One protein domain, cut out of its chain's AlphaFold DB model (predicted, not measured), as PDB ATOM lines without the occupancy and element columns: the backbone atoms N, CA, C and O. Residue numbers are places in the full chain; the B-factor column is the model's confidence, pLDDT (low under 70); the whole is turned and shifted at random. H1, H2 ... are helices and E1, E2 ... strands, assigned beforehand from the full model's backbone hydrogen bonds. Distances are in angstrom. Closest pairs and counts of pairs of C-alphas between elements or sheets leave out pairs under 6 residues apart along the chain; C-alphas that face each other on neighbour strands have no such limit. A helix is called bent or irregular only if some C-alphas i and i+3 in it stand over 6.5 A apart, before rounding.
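This is residues 6 to 177 of the 179 residues of an uncharacterized protein of Xanthomonas hyacinthi (UniProt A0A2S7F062). A long, twisted sheet of five antiparallel strands has two crossed helices, H2 and H5, packed on one face. Beyond one end of the sheet an arm made of H3 and H4 lengthens the whole, and its tip, residues 126 to 131, stands free; short H1 only grazes the sheet. The printed part has 172 residues, with five named helices and five named strands in the order H1 E1 H2 E2 E3 E4 E5 H3 H4 H5, of mixed class. The sheet's order is E1 E5 E4 E3 E2. The whole is loose, with a radius of gyration of the C-alphas of 20.1 A and spans of 71 by 28 by 24 A.

In the sheet, E1, residues 26 to 31, and E2, residues 52 to 57, are the edge strands, and E3, residues 62 to 71, E4, residues 82 to 96, and E5, residues 99 to 110, are inner. E2 E3 E4 E5 form a meander, each strand the antiparallel neighbour of the one before. Within hydrogen-bond range are N 29 and O 102 of E1 and E5, 2.9 A, N 91 and O 103 of E4 and E5, 2.8 A, N 65 and O 88 of E3 and E4, 3.0 A, and N 54 and O 64 of E2 and E3, 2.9 A. H2, residues 35 to 48, and H5, residues 159 to 175, are on the same face, two layers with the sheet. They touch, closest at the C-alphas of Ser 45 and Phe 168, 5.2 A, at a steep tilt of 56 degrees, opposite ways. H5 has a height over the sheet of 8.5 A. H1, residues 13 to 16, only grazes the sheet with its residues 14 to 16; the closest C-alphas of H1 and E4 are those of Val 16 and Ser 91, 5.8 A. H4, residues 132 to 146, only grazes it with residues 143 to 146. H3, residues 118 to 127, is not on it; H3 and H4 are close but not clearly touching, the C-alphas of Gly 125 and Ser 132 being the closest at 5.5 A. In H3 and H5 every O i to N i+4 pair is within hydrogen-bond range, in H2 9 of 10 and in H4 9 of 11; H1 is too short for such a pair.

H1 begins at C-alpha 13 (92.839, 106.416, 9.527) and spans 5.2 A. E4 is 43.2 A long, E5 36.6 A, E3 26.8 A, E1 16.7 A and E2 14.9 A. H2 is 19.7 A, H3 14.3 A and H4 21.2 A; H4 is irregular, with C-alphas 135 and 138 7.0 A apart. H5, 24.3 A, ends at C-alpha 175 (118.808, 90.340, 18.392).

The two C-alphas farthest apart are those of Phe 129 and Gly 177, 71.5 A. The printed part has no cut. The link from H4 to H5, 12 residues, is long. Mean pLDDT of the printed part is 78.5, and residues 71 to 82 and 111 to 147 are under 70.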
ATOM      1  N   ARG A   6      90.941 101.016  21.640       90.06
ATOM      2  CA  ARG A   6      90.049 100.971  20.475       90.06
ATOM      3  C   ARG A   6      88.981 102.070  20.521       90.06
ATOM      4  O   ARG A   6      88.699 102.681  19.495       90.06
ATOM      5  N   GLU A   7      88.418 102.349  21.695       88.50
ATOM      6  CA  GLU A   7      87.424 103.417  21.884       88.50
ATOM      7  C   GLU A   7      88.032 104.821  21.750       88.50
ATOM      8  O   GLU A   7      87.364 105.746  21.286       88.50
ATOM      9  N   ALA A   8      89.305 104.984  22.120       87.25
ATOM     10  CA  ALA A   8      90.047 106.238  21.980       87.25
ATOM     11  C   ALA A   8      90.388 106.600  20.522       87.25
ATOM     12  O   ALA A   8      90.611 107.775  20.193       87.25
ATOM     13  N   PHE A   9      90.389 105.609  19.630       89.38
ATOM     14  CA  PHE A   9      90.679 105.756  18.205       89.38
ATOM     15  C   PHE A   9      89.526 105.201  17.352       89.38
ATOM     16  O   PHE A   9      89.674 104.157  16.715       89.38
ATOM     17  N   PRO A  10      88.369 105.897  17.318       84.19
ATOM     18  CA  PRO A  10      87.217 105.456  16.533       84.19
ATOM     19  C   PRO A  10      87.502 105.484  15.025       84.19
ATOM     20  O   PRO A  10      87.014 104.623  14.296       84.19
ATOM     21  N   ASP A  11      88.327 106.433  14.574       85.06
ATOM     22  CA  ASP A  11      88.862 106.470  13.219       85.06
ATOM     23  C   ASP A  11      90.324 106.000  13.206       85.06
ATOM     24  O   ASP A  11      91.237 106.691  13.666       85.06
ATOM     25  N   LEU A  12      90.546 104.804  12.659       83.88
ATOM     26  CA  LEU A  12      91.877 104.209  12.526       83.88
ATOM     27  C   LEU A  12      92.715 104.878  11.436       83.88
ATOM     28  O   LEU A  12      93.932 104.690  11.419       83.88
ATOM     29  N   SER A  13      92.104 105.668  10.546       81.81
ATOM     30  CA  SER A  13      92.839 106.416   9.527       81.81
ATOM     31  C   SER A  13      93.873 107.339  10.178       81.81
ATOM     32  O   SER A  13      95.004 107.420   9.696       81.81
ATOM     33  N   GLN A  14      93.545 107.915  11.341       77.19
ATOM     34  CA  GLN A  14      94.439 108.748  12.148       77.19
ATOM     35  C   GLN A  14      95.668 107.970  12.644       77.19
ATOM     36  O   GLN A  14      96.760 108.521  12.733       77.19
ATOM     37  N   ALA A  15      95.519 106.675  12.937       74.75
ATOM     38  CA  ALA A  15      96.609 105.829  13.421       74.75
ATOM     39  C   ALA A  15      97.465 105.222  12.300       74.75
ATOM     40  O   ALA A  15      98.647 104.946  12.506       74.75
ATOM     41  N   VAL A  16      96.886 105.009  11.117       80.81
ATOM     42  CA  VAL A  16      97.589 104.437   9.958       80.81
ATOM     43  C   VAL A  16      98.298 105.530   9.157       80.81
ATOM     44  O   VAL A  16      99.499 105.446   8.911       80.81
ATOM     45  N   SER A  17      97.579 106.594   8.792       80.12
ATOM     46  CA  SER A  17      98.137 107.707   8.013       80.12
ATOM     47  C   SER A  17      98.882 108.726   8.878       80.12
ATOM     48  O   SER A  17      99.797 109.394   8.398       80.12
ATOM     49  N   GLY A  18      98.518 108.841  10.160       70.50
ATOM     50  CA  GLY A  18      98.987 109.929  11.017       70.50
ATOM     51  C   GLY A  18      98.312 111.273  10.735       70.50
ATOM     52  O   GLY A  18      98.728 112.275  11.312       70.50
ATOM     53  N   ASN A  19      97.304 111.327   9.856       77.12
ATOM     54  CA  ASN A  19      96.569 112.559   9.592       77.12
ATOM     55  C   ASN A  19      95.921 113.065  10.888       77.12
ATOM     56  O   ASN A  19      95.375 112.283  11.663       77.12
ATOM     57  N   GLU A  20      96.007 114.379  11.112       80.38
ATOM     58  CA  GLU A  20      95.482 115.093  12.291       80.38
ATOM     59  C   GLU A  20      96.205 114.825  13.624       80.38
ATOM     60  O   GLU A  20      95.933 115.526  14.600       80.38
ATOM     61  N   ALA A  21      97.144 113.871  13.681       85.00
ATOM     62  CA  ALA A  21      97.961 113.630  14.866       85.00
ATOM     63  C   ALA A  21      99.106 114.663  14.954       85.00
ATOM     64  O   ALA A  21      99.939 114.741  14.045       85.00
ATOM     65  N   PRO A  22      99.200 115.450  16.043       87.75
ATOM     66  CA  PRO A  22     100.337 116.332  16.284       87.75
ATOM     67  C   PRO A  22     101.654 115.551  16.326       87.75
ATOM     68  O   PRO A  22     101.695 114.412  16.792       87.75
ATOM     69  N   ALA A  23     102.754 116.183  15.910       86.50
ATOM     70  CA  ALA A  23     104.066 115.533  15.842       86.50
ATOM     71  C   ALA A  23     104.558 114.981  17.195       86.50
ATOM     72  O   ALA A  23     105.281 113.995  17.224       86.50
ATOM     73  N   GLU A  24     104.159 115.583  18.318       85.81
ATOM     74  CA  GLU A  24     104.510 115.102  19.664       85.81
ATOM     75  C   GLU A  24     103.704 113.875  20.102       85.81
ATOM     76  O   GLU A  24     104.171 113.091  20.924       85.81
ATOM     77  N   ALA A  25     102.515 113.699  19.529       90.00
ATOM     78  CA  ALA A  25     101.621 112.582  19.795       90.00
ATOM     79  C   ALA A  25     101.870 111.404  18.842       90.00
ATOM     80  O   ALA A  25     101.099 110.445  18.833       90.00
ATOM     81  N   MET A  26     102.912 111.486  18.010       92.69
ATOM     82  CA  MET A  26     103.198 110.505  16.978       92.69
ATOM     83  C   MET A  26     104.696 110.256  16.819       92.69
ATOM     84  O   MET A  26     105.510 111.175  16.774       92.69
ATOM     85  N   LYS A  27     105.071 108.995  16.621       92.50
ATOM     86  CA  LYS A  27     106.428 108.618  16.223       92.50
ATOM     87  C   LYS A  27     106.388 107.641  15.062       92.50
ATOM     88  O   LYS A  27     105.599 106.705  15.070       92.50
ATOM     89  N   VAL A  28     107.252 107.856  14.076       94.56
ATOM     90  CA  VAL A  28     107.372 107.011  12.882       94.56
ATOM     91  C   VAL A  28     108.817 106.548  12.760       94.56
ATOM     92  O   VAL A  28     109.732 107.358  12.916       94.56
ATOM     93  N   ALA A  29     109.013 105.271  12.458       95.19
ATOM     94  CA  ALA A  29     110.294 104.714  12.050       95.19
ATOM     95  C   ALA A  29     110.096 103.739  10.889       95.19
ATOM     96  O   ALA A  29     109.027 103.156  10.725       95.19
ATOM     97  N   VAL A  30     111.136 103.572  10.082       96.44
ATOM     98  CA  VAL A  30     111.188 102.564   9.024       96.44
ATOM     99  C   VAL A  30     112.286 101.577   9.387       96.44
ATOM    100  O   VAL A  30     113.365 101.985   9.813       96.44
ATOM    101  N   TYR A  31     111.987 100.292   9.237       96.06
ATOM    102  CA  TYR A  31     112.896  99.194   9.531       96.06
ATOM    103  C   TYR A  31     113.142  98.369   8.274       96.06
ATOM    104  O   TYR A  31     112.202  98.072   7.536       96.06
ATOM    105  N   GLU A  32     114.396  97.965   8.071       94.69
ATOM    106  CA  GLU A  32     114.856  97.103   6.972       94.69
ATOM    107  C   GLU A  32     114.550  95.619   7.251       94.69
ATOM    108  O   GLU A  32     115.411  94.750   7.146       94.69
ATOM    109  N   ALA A  33     113.306  95.334   7.643       95.56
ATOM    110  CA  ALA A  33     112.783  93.985   7.791       95.56
ATOM    111  C   ALA A  33     111.343  93.877   7.256       95.56
ATOM    112  O   ALA A  33     110.593  94.861   7.194       95.56
ATOM    113  N   GLY A  34     110.959  92.659   6.865       95.56
ATOM    114  CA  GLY A  34     109.626  92.360   6.340       95.56
ATOM    115  C   GLY A  34     108.522  92.495   7.394       95.56
ATOM    116  O   GLY A  34     108.776  92.426   8.601       95.56
ATOM    117  N   PHE A  35     107.284  92.665   6.924       96.81
ATOM    118  CA  PHE A  35     106.121  92.962   7.768       96.81
ATOM    119  C   PHE A  35     105.954  91.979   8.929       96.81
ATOM    120  O   PHE A  35     105.778  92.396  10.070       96.81
ATOM    121  N   GLU A  36     106.034  90.678   8.651       96.06
ATOM    122  CA  GLU A  36     105.811  89.619   9.640       96.06
ATOM    123  C   GLU A  36     106.775  89.710  10.827       96.06
ATOM    124  O   GLU A  36     106.365  89.625  11.990       96.06
ATOM    125  N   ASP A  37     108.055  89.943  10.544       95.94
ATOM    126  CA  ASP A  37     109.066  90.055  11.583       95.94
ATOM    127  C   ASP A  37     108.921  91.352  12.373       95.94
ATOM    128  O   ASP A  37     108.965  91.333  13.607       95.94
ATOM    129  N   VAL A  38     108.692  92.470  11.679       97.19
ATOM    130  CA  VAL A  38     108.503  93.780  12.313       97.19
ATOM    131  C   VAL A  38     107.247  93.785  13.179       97.19
ATOM    132  O   VAL A  38     107.291  94.285  14.301       97.19
ATOM    133  N   PHE A  39     106.149  93.185  12.720       97.38
ATOM    134  CA  PHE A  39     104.906  93.089  13.480       97.38
ATOM    135  C   PHE A  39     105.069  92.229  14.736       97.38
ATOM    136  O   PHE A  39     104.650  92.625  15.827       97.38
ATOM    137  N   ARG A  40     105.738  91.074  14.614       95.94
ATOM    138  CA  ARG A  40     106.061  90.223  15.768       95.94
ATOM    139  C   ARG A  40     106.907  90.985  16.789       95.94
ATOM    140  O   ARG A  40     106.605  90.945  17.981       95.94
ATOM    141  N   VAL A  41     107.941  91.689  16.329       96.62
ATOM    142  CA  VAL A  41     108.811  92.479  17.207       96.62
ATOM    143  C   VAL A  41     108.046  93.638  17.852       96.62
ATOM    144  O   VAL A  41     108.182  93.827  19.057       96.62
ATOM    145  N   ALA A  42     107.167  94.325  17.120       96.38
ATOM    146  CA  ALA A  42     106.319  95.393  17.655       96.38
ATOM    147  C   ALA A  42     105.456  94.935  18.825       96.38
ATOM    148  O   ALA A  42     105.386  95.628  19.841       96.38
ATOM    149  N   SER A  43     104.876  93.740  18.744       94.12
ATOM    150  CA  SER A  43     104.107  93.187  19.859       94.12
ATOM    151  C   SER A  43     104.961  92.937  21.104       94.12
ATOM    152  O   SER A  43     104.507  93.209  22.212       94.12
ATOM    153  N   VAL A  44     106.193  92.443  20.948       93.19
ATOM    154  CA  VAL A  44     107.105  92.190  22.079       93.19
ATOM    155  C   VAL A  44     107.620  93.503  22.670       93.19
ATOM    156  O   VAL A  44     107.634  93.681  23.889       93.19
ATOM    157  N   SER A  45     108.008  94.443  21.811       94.06
ATOM    158  CA  SER A  45     108.516  95.757  22.202       94.06
ATOM    159  C   SER A  45     107.461  96.601  22.915       94.06
ATOM    160  O   SER A  45     107.813  97.337  23.834       94.06
ATOM    161  N   ALA A  46     106.178  96.467  22.557       91.12
ATOM    162  CA  ALA A  46     105.078  97.118  23.269       91.12
ATOM    163  C   ALA A  46     105.027  96.674  24.742       91.12
ATOM    164  O   ALA A  46     105.052  97.515  25.641       91.12
ATOM    165  N   SER A  47     105.071  95.364  24.997       89.00
ATOM    166  CA  SER A  47     105.088  94.823  26.361       89.00
ATOM    167  C   SER A  47     106.353  95.215  27.135       89.00
ATOM    168  O   SER A  47     106.275  95.564  28.311       89.00
ATOM    169  N   GLN A  48     107.527  95.210  26.489       88.06
ATOM    170  CA  GLN A  48     108.789  95.652  27.110       88.06
ATOM    171  C   GLN A  48     108.778  97.144  27.475       88.06
ATOM    172  O   GLN A  48     109.338  97.534  28.498       88.06
ATOM    173  N   ALA A  49     108.086  97.969  26.685       85.75
ATOM    174  CA  ALA A  49     107.817  99.375  26.984       85.75
ATOM    175  C   ALA A  49     106.741  99.579  28.069       85.75
ATOM    176  O   ALA A  49     106.336 100.715  28.322       85.75
ATOM    177  N   GLN A  50     106.290  98.503  28.728       87.88
ATOM    178  CA  GLN A  50     105.229  98.513  29.740       87.88
ATOM    179  C   GLN A  50     103.910  99.089  29.200       87.88
ATOM    180  O   GLN A  50     103.142  99.704  29.940       87.88
ATOM    181  N   LEU A  51     103.657  98.915  27.901       89.12
ATOM    182  CA  LEU A  51     102.351  99.176  27.317       89.12
ATOM    183  C   LEU A  51     101.493  97.929  27.532       89.12
ATOM    184  O   LEU A  51     101.879  96.822  27.156       89.12
ATOM    185  N   ASN A  52     100.331  98.107  28.146       92.12
ATOM    186  CA  ASN A  52      99.360  97.045  28.334       92.12
ATOM    187  C   ASN A  52      98.661  96.770  27.001       92.12
ATOM    188  O   ASN A  52      97.796  97.539  26.590       92.12
ATOM    189  N   VAL A  53      99.068  95.713  26.297       93.38
ATOM    190  CA  VAL A  53      98.470  95.334  25.011       93.38
ATOM    191  C   VAL A  53      97.066  94.784  25.248       93.38
ATOM    192  O   VAL A  53      96.894  93.746  25.880       93.38
ATOM    193  N   GLU A  54      96.063  95.474  24.716       93.62
ATOM    194  CA  GLU A  54      94.648  95.131  24.897       93.62
ATOM    195  C   GLU A  54      94.113  94.301  23.732       93.62
ATOM    196  O   GLU A  54      93.339  93.364  23.920       93.62
ATOM    197  N   GLN A  55      94.518  94.655  22.510       94.62
ATOM    198  CA  GLN A  55      94.033  94.026  21.290       94.62
ATOM    199  C   GLN A  55      95.115  94.042  20.211       94.62
ATOM    200  O   GLN A  55      95.834  95.024  20.038       94.62
ATOM    201  N   VAL A  56      95.184  92.961  19.437       95.12
ATOM    202  CA  VAL A  56      96.070  92.824  18.278       95.12
ATOM    203  C   VAL A  56      95.224  92.483  17.058       95.12
ATOM    204  O   VAL A  56      94.472  91.511  17.069       95.12
ATOM    205  N   ASP A  57      95.362  93.269  15.998       94.50
ATOM    206  CA  ASP A  57      94.732  93.042  14.701       94.50
ATOM    207  C   ASP A  57      95.819  92.931  13.632       94.50
ATOM    208  O   ASP A  57      96.173  93.888  12.941       94.50
ATOM    209  N   LYS A  58      96.370  91.720  13.512       93.62
ATOM    210  CA  LYS A  58      97.448  91.414  12.568       93.62
ATOM    211  C   LYS A  58      97.047  91.676  11.118       93.62
ATOM    212  O   LYS A  58      97.882  92.123  10.341       93.62
ATOM    213  N   LYS A  59      95.783  91.430  10.752       92.06
ATOM    214  CA  LYS A  59      95.304  91.598   9.372       92.06
ATOM    215  C   LYS A  59      95.438  93.047   8.904       92.06
ATOM    216  O   LYS A  59      95.764  93.277   7.746       92.06
ATOM    217  N   ASN A  60      95.203  93.996   9.806       92.25
ATOM    218  CA  ASN A  60      95.344  95.423   9.530       92.25
ATOM    219  C   ASN A  60      96.684  96.004  10.015       92.25
ATOM    220  O   ASN A  60      96.888  97.211   9.927       92.25
ATOM    221  N   GLY A  61      97.583  95.171  10.551       95.06
ATOM    222  CA  GLY A  61      98.864  95.612  11.092       95.06
ATOM    223  C   GLY A  61      98.736  96.501  12.331       95.06
ATOM    224  O   GLY A  61      99.576  97.373  12.522       95.06
ATOM    225  N   LEU A  62      97.712  96.315  13.173       96.50
ATOM    226  CA  LEU A  62      97.437  97.183  14.325       96.50
ATOM    227  C   LEU A  62      97.651  96.481  15.669       96.50
ATOM    228  O   LEU A  62      97.268  95.327  15.863       96.50
ATOM    229  N   ILE A  63      98.199  97.221  16.630       96.69
ATOM    230  CA  ILE A  63      98.309  96.829  18.036       96.69
ATOM    231  C   ILE A  63      97.756  97.978  18.878       96.69
ATOM    232  O   ILE A  63      98.208  99.117  18.767       96.69
ATOM    233  N   PHE A  64      96.770  97.669  19.712       96.19
ATOM    234  CA  PHE A  64      96.122  98.600  20.628       96.19
ATOM    235  C   PHE A  64      96.665  98.363  22.029       96.19
ATOM    236  O   PHE A  64      96.674  97.225  22.508       96.19
ATOM    237  N   ALA A  65      97.111  99.427  22.688       94.50
ATOM    238  CA  ALA A  65      97.663  99.322  24.028       94.50
ATOM    239  C   ALA A  65      97.323 100.533  24.890       94.50
ATOM    240  O   ALA A  65      97.084 101.628  24.383       94.50
ATOM    241  N   THR A  66      97.350 100.350  26.203       92.88
ATOM    242  CA  THR A  66      97.161 101.422  27.182       92.88
ATOM    243  C   THR A  66      98.308 101.502  28.171       92.88
ATOM    244  O   THR A  66      99.103 100.577  28.320       92.88
ATOM    245  N   ARG A  67      98.417 102.640  28.851       88.06
ATOM    246  CA  ARG A  67      99.301 102.802  30.002       88.06
ATOM    247  C   ARG A  67      98.688 103.797  30.966       88.06
ATOM    248  O   ARG A  67      98.416 104.931  30.581       88.06
ATOM    249  N   ASP A  68      98.543 103.385  32.214       85.38
ATOM    250  CA  ASP A  68      98.188 104.294  33.294       85.38
ATOM    251  C   ASP A  68      99.467 104.898  33.877       85.38
ATOM    252  O   ASP A  68     100.436 104.190  34.168       85.38
ATOM    253  N   ALA A  69      99.493 106.219  34.009       81.44
ATOM    254  CA  ALA A  69     100.627 106.955  34.540       81.44
ATOM    255  C   ALA A  69     100.156 108.107  35.429       81.44
ATOM    256  O   ALA A  69      99.153 108.765  35.160       81.44
ATOM    257  N   MET A  70     100.918 108.367  36.488       72.69
ATOM    258  CA  MET A  70     100.769 109.580  37.286       72.69
ATOM    259  C   MET A  70     101.622 110.667  36.652       72.69
ATOM    260  O   MET A  70     102.851 110.582  36.683       72.69
ATOM    261  N   LEU A  71     100.980 111.680  36.071       68.75
ATOM    262  CA  LEU A  71     101.705 112.865  35.635       68.75
ATOM    263  C   LEU A  71     101.939 113.755  36.846       68.75
ATOM    264  O   LEU A  71     101.008 114.086  37.583       68.75
ATOM    265  N   LEU A  72     103.205 114.106  37.058       59.66
ATOM    266  CA  LEU A  72     103.583 115.070  38.075       59.66
ATOM    267  C   LEU A  72     103.093 116.468  37.663       59.66
ATOM    268  O   LEU A  72     103.007 116.740  36.462       59.66
ATOM    269  N   PRO A  73     102.784 117.341  38.638       54.50
ATOM    270  CA  PRO A  73     102.465 118.742  38.403       54.50
ATOM    271  C   PRO A  73     103.328 119.372  37.308       54.50
ATOM    272  O   PRO A  73     104.555 119.229  37.318       54.50
ATOM    273  N   GLY A  74     102.700 120.135  36.411       52.03
ATOM    274  CA  GLY A  74     103.430 121.148  35.656       52.03
ATOM    275  C   GLY A  74     103.989 122.216  36.604       52.03
ATOM    276  O   GLY A  74     103.738 122.194  37.802       52.03
ATOM    277  N   ILE A  75     104.722 123.192  36.065       40.50
ATOM    278  CA  ILE A  75     105.476 124.264  36.763       40.50
ATOM    279  C   ILE A  75     104.641 125.073  37.807       40.50
ATOM    280  O   ILE A  75     105.176 125.886  38.557       40.50
ATOM    281  N   SER A  76     103.329 124.841  37.894       39.94
ATOM    282  CA  SER A  76     102.394 125.386  38.877       39.94
ATOM    283  C   SER A  76     102.339 124.544  40.163       39.94
ATOM    284  O   SER A  76     101.969 123.372  40.143       39.94
ATOM    285  N   ALA A  77     102.581 125.177  41.314       38.59
ATOM    286  CA  ALA A  77     102.465 124.571  42.649       38.59
ATOM    287  C   ALA A  77     101.033 124.121  43.041       38.59
ATOM    288  O   ALA A  77     100.836 123.605  44.139       38.59
ATOM    289  N   TYR A  78     100.041 124.330  42.168       41.28
ATOM    290  CA  TYR A  78      98.638 123.960  42.385       41.28
ATOM    291  C   TYR A  78      98.193 122.720  41.605       41.28
ATOM    292  O   TYR A  78      97.086 122.234  41.837       41.28
ATOM    293  N   ASP A  79      99.025 122.192  40.703       52.62
ATOM    294  CA  ASP A  79      98.701 120.954  40.002       52.62
ATOM    295  C   ASP A  79      99.009 119.776  40.935       52.62
ATOM    296  O   ASP A  79     100.143 119.559  41.347       52.62
ATOM    297  N   GLN A  80      97.998 119.010  41.335       55.69
ATOM    298  CA  GLN A  80      98.246 117.758  42.049       55.69
ATOM    299  C   GLN A  80      98.633 116.663  41.044       55.69
ATOM    300  O   GLN A  80      98.148 116.688  39.904       55.69
ATOM    301  N   PRO A  81      99.480 115.689  41.438       58.75
ATOM    302  CA  PRO A  81      99.687 114.490  40.640       58.75
ATOM    303  C   PRO A  81      98.333 113.887  40.288       58.75
ATOM    304  O   PRO A  81      97.521 113.629  41.176       58.75
ATOM    305  N   SER A  82      98.069 113.713  38.997       68.38
ATOM    306  CA  SER A  82      96.765 113.250  38.524       68.38
ATOM    307  C   SER A  82      96.912 111.985  37.683       68.38
ATOM    308  O   SER A  82      97.824 111.904  36.845       68.38
ATOM    309  N   PRO A  83      96.028 110.988  37.886       75.19
ATOM    310  CA  PRO A  83      96.033 109.785  37.077       75.19
ATOM    311  C   PRO A  83      95.671 110.133  35.638       75.19
ATOM    312  O   PRO A  83      94.667 110.796  35.367       75.19
ATOM    313  N   HIS A  84      96.490 109.663  34.709       80.94
ATOM    314  CA  HIS A  84      96.239 109.751  33.285       80.94
ATOM    315  C   HIS A  84      96.305 108.363  32.673       80.94
ATOM    316  O   HIS A  84      97.223 107.590  32.944       80.94
ATOM    317  N   ARG A  85      95.349 108.086  31.793       87.50
ATOM    318  CA  ARG A  85      95.376 106.928  30.916       87.50
ATOM    319  C   ARG A  85      95.829 107.367  29.538       87.50
ATOM    320  O   ARG A  85      95.190 108.197  28.889       87.50
ATOM    321  N   PHE A  86      96.937 106.798  29.099       90.62
ATOM    322  CA  PHE A  86      97.430 106.917  27.741       90.62
ATOM    323  C   PHE A  86      96.911 105.751  26.908       90.62
ATOM    324  O   PHE A  86      96.907 104.604  27.352       90.62
ATOM    325  N   PHE A  87      96.503 106.058  25.685       93.81
ATOM    326  CA  PHE A  87      96.023 105.117  24.687       93.81
ATOM    327  C   PHE A  87      96.952 105.175  23.489       93.81
ATOM    328  O   PHE A  87      97.221 106.254  22.961       93.81
ATOM    329  N   TYR A  88      97.393 104.015  23.035       94.38
ATOM    330  CA  TYR A  88      98.340 103.864  21.949       94.38
ATOM    331  C   TYR A  88      97.733 103.013  20.845       94.38
ATOM    332  O   TYR A  88      97.109 101.980  21.105       94.38
ATOM    333  N   VAL A  89      97.986 103.421  19.606       96.06
ATOM    334  CA  VAL A  89      97.844 102.545  18.444       96.06
ATOM    335  C   VAL A  89      99.187 102.481  17.748       96.06
ATOM    336  O   VAL A  89      99.744 103.504  17.351       96.06
ATOM    337  N   ILE A  90      99.708 101.266  17.624       96.62
ATOM    338  CA  ILE A  90     100.913 100.962  16.864       96.62
ATOM    339  C   ILE A  90     100.447 100.354  15.545       96.62
ATOM    340  O   ILE A  90      99.796  99.310  15.543       96.62
ATOM    341  N   SER A  91     100.755 101.012  14.435       96.94
ATOM    342  CA  SER A  91     100.494 100.521  13.089       96.94
ATOM    343  C   SER A  91     101.798 100.094  12.421       96.94
ATOM    344  O   SER A  91     102.808 100.797  12.471       96.94
ATOM    345  N   VAL A  92     101.781  98.918  11.804       97.25
ATOM    346  CA  VAL A  92     102.866  98.388  10.982       97.25
ATOM    347  C   VAL A  92     102.357  98.308   9.554       97.25
ATOM    348  O   VAL A  92     101.349  97.663   9.288       97.25
ATOM    349  N   THR A  93     103.030  98.995   8.642       96.25
ATOM    350  CA  THR A  93     102.674  99.033   7.221       96.25
ATOM    351  C   THR A  93     103.837  98.492   6.407       96.25
ATOM    352  O   THR A  93     104.967  98.961   6.552       96.25
ATOM    353  N   GLU A  94     103.569  97.507   5.556       96.25
ATOM    354  CA  GLU A  94     104.551  97.004   4.598       96.25
ATOM    355  C   GLU A  94     104.833  98.077   3.536       96.25
ATOM    356  O   GLU A  94     103.905  98.615   2.932       96.25
ATOM    357  N   LEU A  95     106.109  98.416   3.332       95.12
ATOM    358  CA  LEU A  95     106.544  99.304   2.248       95.12
ATOM    359  C   LEU A  95     107.036  98.483   1.053       95.12
ATOM    360  O   LEU A  95     106.705  98.791  -0.090       95.12
ATOM    361  N   ASP A  96     107.820  97.440   1.330       93.56
ATOM    362  CA  ASP A  96     108.199  96.387   0.391       93.56
ATOM    363  C   ASP A  96     108.552  95.091   1.143       93.56
ATOM    364  O   ASP A  96     108.514  95.041   2.371       93.56
ATOM    365  N   ALA A  97     108.955  94.051   0.404       91.75
ATOM    366  CA  ALA A  97     109.246  92.722   0.948       91.75
ATOM    367  C   ALA A  97     110.321  92.693   2.058       91.75
ATOM    368  O   ALA A  97     110.419  91.706   2.786       91.75
ATOM    369  N   LYS A  98     111.158  93.731   2.173       94.31
ATOM    370  CA  LYS A  98     112.224  93.841   3.178       94.31
ATOM    371  C   LYS A  98     112.144  95.127   3.995       94.31
ATOM    372  O   LYS A  98     113.050  95.367   4.782       94.31
ATOM    373  N   ARG A  99     111.106  95.947   3.841       96.31
ATOM    374  CA  ARG A  99     110.973  97.212   4.564       96.31
ATOM    375  C   ARG A  99     109.565  97.417   5.073       96.31
ATOM    376  O   ARG A  99     108.593  97.339   4.324       96.31
ATOM    377  N   SER A 100     109.475  97.791   6.342       97.38
ATOM    378  CA  SER A 100     108.204  98.086   6.999       97.38
ATOM    379  C   SER A 100     108.288  99.393   7.774       97.38
ATOM    380  O   SER A 100     109.288  99.691   8.429       97.38
ATOM    381  N   GLN A 101     107.217 100.177   7.724       97.00
ATOM    382  CA  GLN A 101     107.039 101.360   8.553       97.00
ATOM    383  C   GLN A 101     106.308 100.978   9.836       97.00
ATOM    384  O   GLN A 101     105.279 100.311   9.788       97.00
ATOM    385  N   VAL A 102     106.801 101.463  10.971       96.94
ATOM    386  CA  VAL A 102     106.102 101.412  12.253       96.94
ATOM    387  C   VAL A 102     105.754 102.827  12.667       96.94
ATOM    388  O   VAL A 102     106.628 103.689  12.785       96.94
ATOM    389  N   ARG A 103     104.473 103.062  12.920       95.69
ATOM    390  CA  ARG A 103     103.958 104.316  13.451       95.69
ATOM    391  C   ARG A 103     103.281 104.047  14.779       95.69
ATOM    392  O   ARG A 103     102.516 103.105  14.919       95.69
ATOM    393  N   VAL A 104     103.570 104.886  15.758       94.75
ATOM    394  CA  VAL A 104     102.910 104.881  17.060       94.75
ATOM    395  C   VAL A 104     102.221 106.216  17.213       94.75
ATOM    396  O   VAL A 104     102.858 107.250  17.019       94.75
ATOM    397  N   VAL A 105     100.935 106.192  17.536       94.62
ATOM    398  CA  VAL A 105     100.165 107.383  17.894       94.62
ATOM    399  C   VAL A 105      99.641 107.251  19.313       94.62
ATOM    400  O   VAL A 105      99.277 106.154  19.739       94.62
ATOM    401  N   ALA A 106      99.595 108.368  20.032       93.19
ATOM    402  CA  ALA A 106      99.220 108.414  21.433       93.19
ATOM    403  C   ALA A 106      98.126 109.456  21.696       93.19
ATOM    404  O   ALA A 106      98.213 110.621  21.298       93.19
ATOM    405  N   LYS A 107      97.098 109.036  22.425       91.81
ATOM    406  CA  LYS A 107      96.085 109.906  23.019       91.81
ATOM    407  C   LYS A 107      96.106 109.750  24.534       91.81
ATOM    408  O   LYS A 107      96.609 108.764  25.057       91.81
ATOM    409  N   VAL A 108      95.553 110.723  25.238       88.12
ATOM    410  CA  VAL A 108      95.514 110.766  26.697       88.12
ATOM    411  C   VAL A 108      94.136 111.205  27.177       88.12
ATOM    412  O   VAL A 108      93.494 112.069  26.575       88.12
ATOM    413  N   GLN A 109      93.690 110.611  28.274       85.62
ATOM    414  CA  GLN A 109      92.512 111.005  29.038       85.62
ATOM    415  C   GLN A 109      92.944 111.089  30.497       85.62
ATOM    416  O   GLN A 109      93.544 110.144  31.008       85.62
ATOM    417  N   ALA A 110      92.672 112.208  31.165       75.81
ATOM    418  CA  ALA A 110      92.905 112.251  32.602       75.81
ATOM    419  C   ALA A 110      91.671 111.744  33.336       75.81
ATOM    420  O   ALA A 110      90.528 111.957  32.912       75.81
ATOM    421  N   GLU A 111      91.915 111.108  34.469       65.50
ATOM    422  CA  GLU A 111      90.867 110.884  35.440       65.50
ATOM    423  C   GLU A 111      90.532 112.224  36.091       65.50
ATOM    424  O   GLU A 111      91.381 112.877  36.700       65.50
ATOM    425  N   CYS A 112      89.270 112.636  35.984       59.50
ATOM    426  CA  CYS A 112      88.746 113.617  36.920       59.50
ATOM    427  C   CYS A 112      88.652 112.912  38.274       59.50
ATOM    428  O   CYS A 112      87.631 112.316  38.626       59.50
ATOM    429  N   GLN A 113      89.731 112.976  39.049       51.22
ATOM    430  CA  GLN A 113      89.563 112.939  40.487       51.22
ATOM    431  C   GLN A 113      88.744 114.178  40.814       51.22
ATOM    432  O   GLN A 113      89.163 115.298  40.524       51.22
ATOM    433  N   ASN A 114      87.537 113.985  41.349       46.66
ATOM    434  CA  ASN A 114      86.833 115.078  41.997       46.66
ATOM    435  C   ASN A 114      87.815 115.630  43.035       46.66
ATOM    436  O   ASN A 114      87.955 115.042  44.102       46.66
ATOM    437  N   SER A 115      88.484 116.748  42.745       43.34
ATOM    438  CA  SER A 115      89.411 117.457  43.642       43.34
ATOM    439  C   SER A 115      88.687 118.082  44.846       43.34
ATOM    440  O   SER A 115      89.137 119.033  45.477       43.34
ATOM    441  N   VAL A 116      87.517 117.536  45.146       43.25
ATOM    442  CA  VAL A 116      86.670 117.795  46.276       43.25
ATOM    443  C   VAL A 116      86.397 116.415  46.868       43.25
ATOM    444  O   VAL A 116      85.361 115.801  46.604       43.25
ATOM    445  N   GLU A 117      87.358 115.898  47.636       43.09
ATOM    446  CA  GLU A 117      87.093 114.818  48.588       43.09
ATOM    447  C   GLU A 117      85.775 115.123  49.318       43.09
ATOM    448  O   GLU A 117      85.468 116.289  49.595       43.09
ATOM    449  N   GLY A 118      84.969 114.098  49.611       41.84
ATOM    450  CA  GLY A 118      83.600 114.259  50.126       41.84
ATOM    451  C   GLY A 118      83.464 115.232  51.311       41.84
ATOM    452  O   GLY A 118      82.428 115.884  51.440       41.84
ATOM    453  N   GLY A 119      84.530 115.413  52.101       45.25
ATOM    454  CA  GLY A 119      84.619 116.414  53.168       45.25
ATOM    455  C   GLY A 119      84.555 117.870  52.685       45.25
ATOM    456  O   GLY A 119      83.767 118.647  53.219       45.25
ATOM    457  N   ASN A 120      85.287 118.246  51.631       46.91
ATOM    458  CA  ASN A 120      85.251 119.611  51.089       46.91
ATOM    459  C   ASN A 120      83.934 119.915  50.372       46.91
ATOM    460  O   ASN A 120      83.519 121.068  50.323       46.91
ATOM    461  N   ARG A 121      83.242 118.898  49.848       49.09
ATOM    462  CA  ARG A 121      81.953 119.062  49.158       49.09
ATOM    463  C   ARG A 121      80.840 119.343  50.162       49.09
ATOM    464  O   ARG A 121      80.001 120.208  49.921       49.09
ATOM    465  N   ALA A 122      80.889 118.661  51.307       49.72
ATOM    466  CA  ALA A 122      80.034 118.942  52.454       49.72
ATOM    467  C   ALA A 122      80.338 120.322  53.057       49.72
ATOM    468  O   ALA A 122      79.410 121.075  53.339       49.72
ATOM    469  N   LEU A 123      81.619 120.692  53.181       50.09
ATOM    470  CA  LEU A 123      82.032 121.995  53.709       50.09
ATOM    471  C   LEU A 123      81.623 123.154  52.781       50.09
ATOM    472  O   LEU A 123      81.042 124.128  53.243       50.09
ATOM    473  N   LEU A 124      81.843 123.033  51.467       48.91
ATOM    474  CA  LEU A 124      81.375 124.004  50.470       48.91
ATOM    475  C   LEU A 124      79.847 124.068  50.424       48.91
ATOM    476  O   LEU A 124      79.300 125.162  50.347       48.91
ATOM    477  N   GLY A 125      79.142 122.938  50.515       50.19
ATOM    478  CA  GLY A 125      77.679 122.912  50.604       50.19
ATOM    479  C   GLY A 125      77.145 123.614  51.858       50.19
ATOM    480  O   GLY A 125      76.170 124.357  51.768       50.19
ATOM    481  N   ALA A 126      77.819 123.443  52.999       54.22
ATOM    482  CA  ALA A 126      77.475 124.094  54.261       54.22
ATOM    483  C   ALA A 126      77.798 125.600  54.267       54.22
ATOM    484  O   ALA A 126      77.020 126.388  54.793       54.22
ATOM    485  N   LEU A 127      78.917 126.009  53.660       51.38
ATOM    486  CA  LEU A 127      79.358 127.409  53.617       51.38
ATOM    487  C   LEU A 127      78.686 128.232  52.508       51.38
ATOM    488  O   LEU A 127      78.663 129.456  52.591       51.38
ATOM    489  N   SER A 128      78.141 127.586  51.472       49.66
ATOM    490  CA  SER A 128      77.561 128.275  50.308       49.66
ATOM    491  C   SER A 128      76.049 128.497  50.374       49.66
ATOM    492  O   SER A 128      75.500 129.008  49.404       49.66
ATOM    493  N   PHE A 129      75.367 128.146  51.476       48.28
ATOM    494  CA  PHE A 129      73.930 128.419  51.694       48.28
ATOM    495  C   PHE A 129      73.051 128.198  50.438       48.28
ATOM    496  O   PHE A 129      72.254 129.051  50.059       48.28
ATOM    497  N   GLY A 130      73.217 127.060  49.754       46.72
ATOM    498  CA  GLY A 130      72.409 126.713  48.574       46.72
ATOM    499  C   GLY A 130      72.910 127.243  47.219       46.72
ATOM    500  O   GLY A 130      72.294 126.945  46.203       46.72
ATOM    501  N   MET A 131      74.051 127.938  47.153       46.72
ATOM    502  CA  MET A 131      74.720 128.350  45.897       46.72
ATOM    503  C   MET A 131      75.644 127.266  45.304       46.72
ATOM    504  O   MET A 131      76.447 127.535  44.404       46.72
ATOM    505  N   SER A 132      75.562 126.038  45.819       50.22
ATOM    506  CA  SER A 132      76.533 124.966  45.578       50.22
ATOM    507  C   SER A 132      76.686 124.597  44.101       50.22
ATOM    508  O   SER A 132      77.796 124.309  43.664       50.22
ATOM    509  N   GLU A 133      75.625 124.655  43.300       45.94
ATOM    510  CA  GLU A 133      75.702 124.277  41.883       45.94
ATOM    511  C   GLU A 133      76.441 125.310  41.020       45.94
ATOM    512  O   GLU A 133      77.221 124.931  40.147       45.94
ATOM    513  N   ILE A 134      76.275 126.606  41.301       47.22
ATOM    514  CA  ILE A 134      76.923 127.692  40.543       47.22
ATOM    515  C   ILE A 134      78.409 127.783  40.910       47.22
ATOM    516  O   ILE A 134      79.257 127.952  40.034       47.22
ATOM    517  N   ALA A 135      78.745 127.602  42.191       49.75
ATOM    518  CA  ALA A 135      80.130 127.594  42.660       49.75
ATOM    519  C   ALA A 135      80.922 126.359  42.178       49.75
ATOM    520  O   ALA A 135      82.140 126.427  42.022       49.75
ATOM    521  N   LEU A 136      80.239 125.238  41.907       49.25
ATOM    522  CA  LEU A 136      80.847 123.998  41.405       49.25
ATOM    523  C   LEU A 136      80.830 123.877  39.871       49.25
ATOM    524  O   LEU A 136      81.544 123.027  39.332       49.25
ATOM    525  N   ALA A 137      80.071 124.709  39.149       49.91
ATOM    526  CA  ALA A 137      80.009 124.690  37.684       49.91
ATOM    527  C   ALA A 137      81.386 124.815  36.988       49.91
ATOM    528  O   ALA A 137      81.637 124.055  36.046       49.91
ATOM    529  N   PRO A 138      82.334 125.663  37.448       49.03
ATOM    530  CA  PRO A 138      83.672 125.738  36.856       49.03
ATOM    531  C   PRO A 138      84.472 124.439  37.027       49.03
ATOM    532  O   PRO A 138      85.183 124.028  36.112       49.03
ATOM    533  N   ILE A 139      84.320 123.767  38.175       49.75
ATOM    534  CA  ILE A 139      84.984 122.492  38.492       49.75
ATOM    535  C   ILE A 139      84.380 121.367  37.645       49.75
ATOM    536  O   ILE A 139      85.110 120.570  37.058       49.75
ATOM    537  N   ARG A 140      83.050 121.344  37.499       48.09
ATOM    538  CA  ARG A 140      82.341 120.379  36.653       48.09
ATOM    539  C   ARG A 140      82.733 120.512  35.179       48.09
ATOM    540  O   ARG A 140      83.082 119.511  34.564       48.09
ATOM    541  N   HIS A 141      82.779 121.729  34.637       48.75
ATOM    542  CA  HIS A 141      83.213 121.968  33.254       48.75
ATOM    543  C   HIS A 141      84.719 121.754  33.032       48.75
ATOM    544  O   HIS A 141      85.143 121.397  31.931       48.75
ATOM    545  N   ALA A 142      85.561 121.972  34.047       49.66
ATOM    546  CA  ALA A 142      86.968 121.578  33.988       49.66
ATOM    547  C   ALA A 142      87.103 120.049  33.922       49.66
ATOM    548  O   ALA A 142      87.819 119.542  33.062       49.66
ATOM    549  N   CYS A 143      86.343 119.319  34.738       54.34
ATOM    550  CA  CYS A 143      86.330 117.862  34.722       54.34
ATOM    551  C   CYS A 143      85.763 117.269  33.429       54.34
ATOM    552  O   CYS A 143      86.402 116.397  32.850       54.34
ATOM    553  N   GLU A 144      84.633 117.771  32.923       52.69
ATOM    554  CA  GLU A 144      84.069 117.326  31.640       52.69
ATOM    555  C   GLU A 144      85.110 117.462  30.513       52.69
ATOM    556  O   GLU A 144      85.384 116.490  29.810       52.69
ATOM    557  N   ARG A 145      85.811 118.603  30.425       49.56
ATOM    558  CA  ARG A 145      86.882 118.822  29.431       49.56
ATOM    559  C   ARG A 145      88.073 117.872  29.573       49.56
ATOM    560  O   ARG A 145      88.668 117.499  28.567       49.56
ATOM    561  N   ILE A 146      88.434 117.489  30.794       56.88
ATOM    562  CA  ILE A 146      89.594 116.630  31.071       56.88
ATOM    563  C   ILE A 146      89.268 115.141  30.854       56.88
ATOM    564  O   ILE A 146      90.156 114.367  30.491       56.88
ATOM    565  N   THR A 147      87.992 114.766  30.993       60.78
ATOM    566  CA  THR A 147      87.493 113.410  30.723       60.78
ATOM    567  C   THR A 147      87.327 113.094  29.240       60.78
ATOM    568  O   THR A 147      86.981 111.963  28.909       60.78
ATOM    569  N   HIS A 148      87.569 114.036  28.327       73.75
ATOM    570  CA  HIS A 148      87.628 113.734  26.902       73.75
ATOM    571  C   HIS A 148      89.048 113.387  26.470       73.75
ATOM    572  O   HIS A 148      90.035 113.982  26.907       73.75
ATOM    573  N   THR A 149      89.131 112.410  25.581       84.06
ATOM    574  CA  THR A 149      90.391 111.950  25.019       84.06
ATOM    575  C   THR A 149      90.937 112.979  24.043       84.06
ATOM    576  O   THR A 149      90.223 113.476  23.174       84.06
ATOM    577  N   ARG A 150      92.222 113.289  24.187       86.75
ATOM    578  CA  ARG A 150      92.950 114.282  23.391       86.75
ATOM    579  C   ARG A 150      94.297 113.729  22.957       86.75
ATOM    580  O   ARG A 150      94.753 112.724  23.487       86.75
ATOM    581  N   TRP A 151      94.943 114.383  22.003       90.06
ATOM    582  CA  TRP A 151      96.305 114.032  21.606       90.06
ATOM    583  C   TRP A 151      97.295 114.216  22.764       90.06
ATOM    584  O   TRP A 151      97.197 115.190  23.515       90.06
ATOM    585  N   ALA A 152      98.235 113.280  22.905       86.94
ATOM    586  CA  ALA A 152      99.280 113.323  23.924       86.94
ATOM    587  C   ALA A 152     100.385 114.319  23.521       86.94
ATOM    588  O   ALA A 152     101.349 113.954  22.851       86.94
ATOM    589  N   GLN A 153     100.222 115.593  23.883       84.38
ATOM    590  CA  GLN A 153     101.119 116.695  23.505       84.38
ATOM    591  C   GLN A 153     101.356 117.671  24.668       84.38
ATOM    592  O   GLN A 153     100.566 117.721  25.618       84.38
ATOM    593  N   GLY A 154     102.418 118.472  24.584       80.38
ATOM    594  CA  GLY A 154     102.789 119.453  25.600       80.38
ATOM    595  C   GLY A 154     103.112 118.792  26.941       80.38
ATOM    596  O   GLY A 154     103.920 117.870  27.017       80.38
ATOM    597  N   THR A 155     102.450 119.235  28.009       72.62
ATOM    598  CA  THR A 155     102.610 118.673  29.362       72.62
ATOM    599  C   THR A 155     102.086 117.240  29.500       72.62
ATOM    600  O   THR A 155     102.410 116.574  30.478       72.62
ATOM    601  N   TRP A 156     101.313 116.747  28.525       74.88
ATOM    602  CA  TRP A 156     100.791 115.377  28.469       74.88
ATOM    603  C   TRP A 156     101.437 114.561  27.342       74.88
ATOM    604  O   TRP A 156     100.780 113.730  26.715       74.88
ATOM    605  N   THR A 157     102.696 114.854  27.011       79.12
ATOM    606  CA  THR A 157     103.426 114.165  25.941       79.12
ATOM    607  C   THR A 157     103.704 112.699  26.286       79.12
ATOM    608  O   THR A 157     104.001 112.373  27.431       79.12
ATOM    609  N   ALA A 158     103.647 111.830  25.273       82.06
ATOM    610  CA  ALA A 158     104.047 110.421  25.359       82.06
ATOM    611  C   ALA A 158     105.380 110.147  24.628       82.06
ATOM    612  O   ALA A 158     105.674 109.024  24.205       82.06
ATOM    613  N   ALA A 159     106.174 111.196  24.377       81.75
ATOM    614  CA  ALA A 159     107.390 111.107  23.571       81.75
ATOM    615  C   ALA A 159     108.444 110.163  24.172       81.75
ATOM    616  O   ALA A 159     109.168 109.506  23.419       81.75
ATOM    617  N   LEU A 160     108.527 110.077  25.504       80.12
ATOM    618  CA  LEU A 160     109.475 109.202  26.196       80.12
ATOM    619  C   LEU A 160     109.095 107.728  26.021       80.12
ATOM    620  O   LEU A 160     109.942 106.926  25.634       80.12
ATOM    621  N   GLU A 161     107.826 107.382  26.229       83.12
ATOM    622  CA  GLU A 161     107.289 106.029  26.089       83.12
ATOM    623  C   GLU A 161     107.381 105.553  24.639       83.12
ATOM    624  O   GLU A 161     107.876 104.457  24.363       83.12
ATOM    625  N   MET A 162     106.976 106.406  23.693       87.31
ATOM    626  CA  MET A 162     107.118 106.117  22.267       87.31
ATOM    627  C   MET A 162     108.593 105.976  21.871       87.31
ATOM    628  O   MET A 162     108.932 105.102  21.078       87.31
ATOM    629  N   GLY A 163     109.489 106.794  22.430       86.19
ATOM    630  CA  GLY A 163     110.930 106.673  22.214       86.19
ATOM    631  C   GLY A 163     111.492 105.354  22.747       86.19
ATOM    632  O   GLY A 163     112.226 104.664  22.037       86.19
ATOM    633  N   GLN A 164     111.104 104.963  23.960       87.88
ATOM    634  CA  GLN A 164     111.517 103.708  24.584       87.88
ATOM    635  C   GLN A 164     111.040 102.494  23.776       87.88
ATOM    636  O   GLN A 164     111.820 101.575  23.523       87.88
ATOM    637  N   PHE A 165     109.795 102.520  23.297       92.62
ATOM    638  CA  PHE A 165     109.267 101.510  22.384       92.62
ATOM    639  C   PHE A 165     110.143 101.349  21.130       92.62
ATOM    640  O   PHE A 165     110.517 100.231  20.777       92.62
ATOM    641  N   GLN A 166     110.539 102.453  20.487       91.81
ATOM    642  CA  GLN A 166     111.381 102.423  19.281       91.81
ATOM    643  C   GLN A 166     112.794 101.875  19.559       91.81
ATOM    644  O   GLN A 166     113.388 101.210  18.706       91.81
ATOM    645  N   VAL A 167     113.333 102.111  20.761       91.62
ATOM    646  CA  VAL A 167     114.600 101.507  21.205       91.62
ATOM    647  C   VAL A 167     114.453  99.992  21.353       91.62
ATOM    648  O   VAL A 167     115.284  99.248  20.831       91.62
ATOM    649  N   PHE A 168     113.383  99.518  21.999       92.31
ATOM    650  CA  PHE A 168     113.122  98.082  22.115       92.31
ATOM    651  C   PHE A 168     112.898  97.418  20.760       92.31
ATOM    652  O   PHE A 168     113.414  96.327  20.535       92.31
ATOM    653  N   MET A 169     112.190  98.080  19.843       95.56
ATOM    654  CA  MET A 169     112.021  97.614  18.464       95.56
ATOM    655  C   MET A 169     113.367  97.349  17.796       95.56
ATOM    656  O   MET A 169     113.626  96.248  17.313       95.56
ATOM    657  N   ARG A 170     114.250  98.354  17.814       93.94
ATOM    658  CA  ARG A 170     115.583  98.252  17.219       93.94
ATOM    659  C   ARG A 170     116.387  97.113  17.845       93.94
ATOM    660  O   ARG A 170     116.972  96.318  17.118       93.94
ATOM    661  N   ASN A 171     116.406  97.020  19.173       94.12
ATOM    662  CA  ASN A 171     117.184  96.002  19.880       94.12
ATOM    663  C   ASN A 171     116.675  94.583  19.602       94.12
ATOM    664  O   ASN A 171     117.480  93.678  19.400       94.12
ATOM    665  N   ASN A 172     115.358  94.388  19.548       93.56
ATOM    666  CA  ASN A 172     114.765  93.084  19.263       93.56
ATOM    667  C   ASN A 172     114.994  92.654  17.807       93.56
ATOM    668  O   ASN A 172     115.253  91.480  17.556       93.56
ATOM    669  N   LEU A 173     114.945  93.589  16.853       93.31
ATOM    670  CA  LEU A 173     115.283  93.308  15.455       93.31
ATOM    671  C   LEU A 173     116.772  92.957  15.285       93.31
ATOM    672  O   LEU A 173     117.086  91.986  14.599       93.31
ATOM    673  N   LEU A 174     117.677  93.676  15.962       93.00
ATOM    674  CA  LEU A 174     119.108  93.340  15.999       93.00
ATOM    675  C   LEU A 174     119.347  91.952  16.612       93.00
ATOM    676  O   LEU A 174     120.084  91.146  16.053       93.00
ATOM    677  N   ALA A 175     118.695  91.643  17.736       91.00
ATOM    678  CA  ALA A 175     118.808  90.340  18.392       91.00
ATOM    679  C   ALA A 175     118.285  89.185  17.519       91.00
ATOM    680  O   ALA A 175     118.760  88.058  17.638       91.00
ATOM    681  N   ALA A 176     117.331  89.466  16.628       88.94
ATOM    682  CA  ALA A 176     116.818  88.516  15.649       88.94
ATOM    683  C   ALA A 176     117.694  88.394  14.384       88.94
ATOM    684  O   ALA A 176     117.392  87.563  13.530       88.94
ATOM    685  N   GLY A 177     118.757  89.197  14.244       88.94
ATOM    686  CA  GLY A 177     119.613  89.221  13.052       88.94
ATOM    687  C   GLY A 177     118.937  89.831  11.819       88.94
ATOM    688  O   GLY A 177     119.254  89.446  10.695       88.94
TER     689      GLY A 177